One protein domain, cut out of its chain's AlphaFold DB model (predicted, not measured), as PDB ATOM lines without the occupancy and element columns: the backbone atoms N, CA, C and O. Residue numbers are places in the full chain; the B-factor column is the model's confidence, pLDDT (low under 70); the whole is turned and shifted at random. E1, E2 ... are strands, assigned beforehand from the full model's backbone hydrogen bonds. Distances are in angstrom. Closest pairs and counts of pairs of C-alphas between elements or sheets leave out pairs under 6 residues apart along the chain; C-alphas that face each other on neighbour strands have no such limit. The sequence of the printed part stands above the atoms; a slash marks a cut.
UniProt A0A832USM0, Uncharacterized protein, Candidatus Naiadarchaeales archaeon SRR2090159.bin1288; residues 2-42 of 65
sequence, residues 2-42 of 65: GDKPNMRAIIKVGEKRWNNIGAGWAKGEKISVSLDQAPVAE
ATOM      1  N   GLY A   2      87.618   2.038  17.192       56.16
ATOM      2  CA  GLY A   2      87.657   1.821  15.741       56.16
ATOM      3  C   GLY A   2      88.876   0.982  15.370       56.16
ATOM      4  O   GLY A   2      89.956   1.220  15.916       56.16
ATOM      5  N   ASP A   3      88.702  -0.003  14.490       67.69
ATOM      6  CA  ASP A   3      89.799  -0.812  13.957       67.69
ATOM      7  C   ASP A   3      90.913   0.096  13.413       67.69
ATOM      8  O   ASP A   3      90.652   1.046  12.670       67.69
ATOM      9  N   LYS A   4      92.170  -0.165  13.790       71.31
ATOM     10  CA  LYS A   4      93.311   0.566  13.220       71.31
ATOM     11  C   LYS A   4      93.471   0.155  11.751       71.31
ATOM     12  O   LYS A   4      93.351  -1.035  11.456       71.31
ATOM     13  N   PRO A   5      93.776   1.088  10.836       73.62
ATOM     14  CA  PRO A   5      94.021   0.731   9.447       73.62
ATOM     15  C   PRO A   5      95.191  -0.257   9.354       73.62
ATOM     16  O   PRO A   5      96.279  -0.005   9.879       73.62
ATOM     17  N   ASN A   6      94.971  -1.391   8.690       77.31
ATOM     18  CA  ASN A   6      95.984  -2.424   8.452       77.31
ATOM     19  C   ASN A   6      96.667  -2.275   7.084       77.31
ATOM     20  O   ASN A   6      97.644  -2.969   6.796       77.31
ATOM     21  N   MET A   7      96.199  -1.341   6.255       79.19
ATOM     22  CA  MET A   7      96.763  -1.050   4.942       79.19
ATOM     23  C   MET A   7      96.949   0.451   4.728       79.19
ATOM     24  O   MET A   7      96.322   1.290   5.377       79.19
ATOM     25  N   ARG A   8      97.796   0.771   3.755       79.00
ATOM     26  CA  ARG A   8      97.944   2.084   3.136       79.00
ATOM     27  C   ARG A   8      97.534   1.998   1.681       79.00
ATOM     28  O   ARG A   8      98.011   1.132   0.952       79.00
ATOM     29  N   ALA A   9      96.689   2.922   1.251       78.50
ATOM     30  CA  ALA A   9      96.399   3.111  -0.158       78.50
ATOM     31  C   ALA A   9      97.389   4.107  -0.764       78.50
ATOM     32  O   ALA A   9      97.638   5.169  -0.201       78.50
ATOM     33  N   ILE A  10      97.952   3.755  -1.914       78.06
ATOM     34  CA  ILE A  10      98.769   4.623  -2.757       78.06
ATOM     35  C   ILE A  10      97.986   4.843  -4.042       78.06
ATOM     36  O   ILE A  10      97.615   3.882  -4.717       78.06
ATOM     37  N   ILE A  11      97.749   6.101  -4.394       75.62
ATOM     38  CA  ILE A  11      96.951   6.449  -5.568       75.62
ATOM     39  C   ILE A  11      97.874   6.865  -6.708       75.62
ATOM     40  O   ILE A  11      98.791   7.674  -6.531       75.62
ATOM     41  N   LYS A  12      97.610   6.344  -7.906       73.56
ATOM     42  CA  LYS A  12      98.217   6.846  -9.139       73.56
ATOM     43  C   LYS A  12      97.121   7.356 -10.070       73.56
ATOM     44  O   LYS A  12      96.195   6.616 -10.403       73.56
ATOM     45  N   VAL A  13      97.256   8.610 -10.487       68.19
ATOM     46  CA  VAL A  13      96.383   9.274 -11.460       68.19
ATOM     47  C   VAL A  13      97.271   9.726 -12.615       68.19
ATOM     48  O   VAL A  13      98.155  10.559 -12.410       68.19
ATOM     49  N   GLY A  14      97.084   9.136 -13.795       70.75
ATOM     50  CA  GLY A  14      97.960   9.378 -14.943       70.75
ATOM     51  C   GLY A  14      99.429   9.096 -14.629       70.75
ATOM     52  O   GLY A  14      99.783   8.045 -14.080       70.75
ATOM     53  N   GLU A  15     100.290  10.064 -14.933       66.56
ATOM     54  CA  GLU A  15     101.722  10.037 -14.609       66.56
ATOM     55  C   GLU A  15     102.035  10.576 -13.203       66.56
ATOM     56  O   GLU A  15     103.109  10.312 -12.656       66.56
ATOM     57  N   LYS A  16     101.084  11.268 -12.562       65.00
ATOM     58  CA  LYS A  16     101.275  11.844 -11.228       65.00
ATOM     59  C   LYS A  16     101.005  10.801 -10.147       65.00
ATOM     60  O   LYS A  16      99.886  10.327  -9.934       65.00
ATOM     61  N   ARG A  17     102.059  10.457  -9.406       65.75
ATOM     62  CA  ARG A  17     101.937   9.671  -8.177       65.75
ATOM     63  C   ARG A  17     101.434  10.581  -7.065       65.75
ATOM     64  O   ARG A  17     102.155  11.465  -6.610       65.75
ATOM     65  N   TRP A  18     100.213  10.341  -6.608       64.56
ATOM     66  CA  TRP A  18      99.692  11.005  -5.427       64.56
ATOM     67  C   TRP A  18     100.163  10.216  -4.208       64.56
ATOM     68  O   TRP A  18      99.717   9.097  -3.953       64.56
ATOM     69  N   ASN A  19     101.078  10.802  -3.435       61.34
ATOM     70  CA  ASN A  19     101.418  10.326  -2.093       61.34
ATOM     71  C   ASN A  19     100.274  10.652  -1.115       61.34
ATOM     72  O   ASN A  19     100.496  11.274  -0.085       61.34
ATOM     73  N   ASN A  20      99.035  10.286  -1.440       56.75
ATOM     74  CA  ASN A  20      97.938  10.430  -0.494       56.75
ATOM     75  C   ASN A  20      97.855   9.132   0.309       56.75
ATOM     76  O   ASN A  20      97.521   8.083  -0.237       56.75
ATOM     77  N   ILE A  21      98.295   9.203   1.568       63.97
ATOM     78  CA  ILE A  21      98.432   8.080   2.499       63.97
ATOM     79  C   ILE A  21      97.034   7.727   3.004       63.97
ATOM     80  O   ILE A  21      96.662   8.046   4.123       63.97
ATOM     81  N   GLY A  22      96.235   7.086   2.154       69.31
ATOM     82  CA  GLY A  22      94.909   6.649   2.558       69.31
ATOM     83  C   GLY A  22      94.998   5.557   3.620       69.31
ATOM     84  O   GLY A  22      95.765   4.602   3.463       69.31
ATOM     85  N   ALA A  23      94.220   5.684   4.692       76.88
ATOM     86  CA  ALA A  23      94.042   4.632   5.684       76.88
ATOM     87  C   ALA A  23      93.152   3.531   5.088       76.88
ATOM     88  O   ALA A  23      92.047   3.807   4.627       76.88
ATOM     89  N   GLY A  24      93.646   2.292   5.047       81.00
ATOM     90  CA  GLY A  24      92.922   1.152   4.492       81.00
ATOM     91  C   GLY A  24      92.576   0.106   5.548       81.00
ATOM     92  O   GLY A  24      93.391  -0.191   6.425       81.00
ATOM     93  N   TRP A  25      91.396  -0.492   5.409       83.81
ATOM     94  CA  TRP A  25      90.916  -1.628   6.194       83.81
ATOM     95  C   TRP A  25      90.538  -2.770   5.256       83.81
ATOM     96  O   TRP A  25      89.693  -2.603   4.379       83.81
ATOM     97  N   ALA A  26      91.151  -3.933   5.444       78.44
ATOM     98  CA  ALA A  26      90.707  -5.182   4.833       78.44
ATOM     99  C   ALA A  26      89.945  -5.986   5.884       78.44
ATOM    100  O   ALA A  26      90.518  -6.328   6.921       78.44
ATOM    101  N   LYS A  27      88.673  -6.296   5.616       76.69
ATOM    102  CA  LYS A  27      87.842  -7.177   6.443       76.69
ATOM    103  C   LYS A  27      87.198  -8.242   5.555       76.69
ATOM    104  O   LYS A  27      86.197  -7.981   4.888       76.69
ATOM    105  N   GLY A  28      87.784  -9.440   5.555       79.50
ATOM    106  CA  GLY A  28      87.406 -10.506   4.625       79.50
ATOM    107  C   GLY A  28      87.644 -10.066   3.181       79.50
ATOM    108  O   GLY A  28      88.729  -9.598   2.850       79.50
ATOM    109  N   GLU A  29      86.611 -10.154   2.347       79.69
ATOM    110  CA  GLU A  29      86.652  -9.734   0.937       79.69
ATOM    111  C   GLU A  29      86.409  -8.230   0.736       79.69
ATOM    112  O   GLU A  29      86.557  -7.708  -0.368       79.69
ATOM    113  N   LYS A  30      86.026  -7.503   1.794       79.00
ATOM    114  CA  LYS A  30      85.751  -6.067   1.710       79.00
ATOM    115  C   LYS A  30      86.998  -5.264   2.029       79.00
ATOM    116  O   LYS A  30      87.623  -5.436   3.077       79.00
ATOM    117  N   ILE A  31      87.301  -4.328   1.140       77.88
ATOM    118  CA  ILE A  31      88.373  -3.358   1.307       77.88
ATOM    119  C   ILE A  31      87.744  -1.971   1.382       77.88
ATOM    120  O   ILE A  31      87.071  -1.529   0.452       77.88
ATOM    121  N   SER A  32      87.989  -1.277   2.487       80.88
ATOM    122  CA  SER A  32      87.609   0.118   2.678       80.88
ATOM    123  C   SER A  32      88.860   0.980   2.695       80.88
ATOM    124  O   SER A  32      89.858   0.621   3.317       80.88
ATOM    125  N   VAL A  33      88.811   2.120   2.015       78.25
ATOM    126  CA  VAL A  33      89.919   3.072   1.946       78.25
ATOM    127  C   VAL A  33      89.370   4.452   2.260       78.25
ATOM    128  O   VAL A  33      88.463   4.920   1.579       78.25
ATOM    129  N   SER A  34      89.927   5.097   3.278       78.94
ATOM    130  CA  SER A  34      89.706   6.514   3.544       78.94
ATOM    131  C   SER A  34      90.835   7.307   2.911       78.94
ATOM    132  O   SER A  34      92.002   6.958   3.078       78.94
ATOM    133  N   LEU A  35      90.490   8.365   2.190       75.75
ATOM    134  CA  LEU A  35      91.433   9.251   1.520       75.75
ATOM    135  C   LEU A  35      91.288  10.644   2.120       75.75
ATOM    136  O   LEU A  35      90.162  11.123   2.237       75.75
ATOM    137  N   ASP A  36      92.399  11.299   2.461       71.94
ATOM    138  CA  ASP A  36      92.353  12.688   2.938       71.94
ATOM    139  C   ASP A  36      91.898  13.640   1.827       71.94
ATOM    140  O   ASP A  36      91.255  14.656   2.080       71.94
ATOM    141  N   GLN A  37      92.214  13.306   0.573       69.88
ATOM    142  CA  GLN A  37      91.753  14.036  -0.602       69.88
ATOM    143  C   GLN A  37      91.272  13.066  -1.678       69.88
ATOM    144  O   GLN A  37      91.949  12.085  -2.001       69.88
ATOM    145  N   ALA A  38      90.110  13.365  -2.260       71.75
ATOM    146  CA  ALA A  38      89.615  12.640  -3.419       71.75
ATOM    147  C   ALA A  38      90.528  12.933  -4.626       71.75
ATOM    148  O   ALA A  38      90.707  14.100  -4.984       71.75
ATOM    149  N   PRO A  39      91.126  11.913  -5.265       70.19
ATOM    150  CA  PRO A  39      91.917  12.129  -6.467       70.19
ATOM    151  C   PRO A  39      91.014  12.628  -7.598       70.19
ATOM    152  O   PRO A  39      89.940  12.077  -7.837       70.19
ATOM    153  N   VAL A  40      91.470  13.638  -8.337       71.81
ATOM    154  CA  VAL A  40      90.820  14.029  -9.595       71.81
ATOM    155  C   VAL A  40      91.076  12.912 -10.602       71.81
ATOM    156  O   VAL A  40      92.228  12.632 -10.915       71.81
ATOM    157  N   ALA A  41      90.033  12.232 -11.071       67.56
ATOM    158  CA  ALA A  41      90.189  11.136 -12.022       67.56
ATOM    159  C   ALA A  41      90.729  11.652 -13.365       67.56
ATOM    160  O   ALA A  41      90.183  12.593 -13.938       67.56
ATOM    161  N   GLU A  42      91.754  10.999 -13.908       68.12
ATOM    162  CA  GLU A  42      92.197  11.236 -15.282       68.12
ATOM    163  C   GLU A  42      91.461  10.247 -16.192       68.12
ATOM    164  O   GLU A  42      91.499   9.035 -15.964       68.12
TER     165      GLU A  42
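What this domain is: This is residues 2 to 42 of the 65 residues of an uncharacterized protein of Candidatus Naiadarchaeales archaeon SRR2090159.bin1288 (UniProt A0A832USM0). Going along from the first residue, you meet a single strongly twisted sheet of three strands, in which the long, bent E2 lies in the middle, between E1 and E3. Two hairpins turn at opposite ends of E2, and an unnamed tail, residues 35 to 42, runs on from E3 toward the end where E1 turns into E2. The printed part has 41 residues, no named helix and three strands in the order E1, E2, E3, which is also their order across the antiparallel sheet. The class is all strand, and the strands form a meander, each the antiparallel neighbour of the one before. The whole is only just loose, close to compact, with a radius of gyration of the C-alphas of 11.2 A, and elongated, spanning 32 by 18 by 12 A.

How they stand to each other: Start with edge strand E1, residues 7 to 13, and its hairpin with inner strand E2, residues 16 to 27: they are antiparallel at 145 degrees. Look for N 9 and O 22, 2.9 A apart, within hydrogen-bond range. E2 bends by 64 degrees at residue 20. It then forms a hairpin with edge strand E3, residues 30 to 34, antiparallel at 134 degrees, where N 25 and O 32 are 2.8 A apart, within hydrogen-bond range. The closest C-alphas of E1 and E3 are those of Ala 9 and Val 33, 6.8 A apart.

Where its parts are: Find C-alpha 7 at (96.763, -1.050, 4.942); from there E1 runs 19.4 A to residue 13. E2 runs 29.2 A from residue 16 to C-alpha 27 at (87.842, -7.177, 6.443). E3 runs 13.3 A from residue 30 to C-alpha 34 at (89.706, 6.514, 3.544).

The domain as a whole: The farthest C-alphas, those of Gly 2 and Glu 15, are 34.4 A apart. The printed part has no cut, and both links are tight. The model's pLDDT is under 70 at residues 2 to 3, 13, 15 to 22, 37 and 41 to 42.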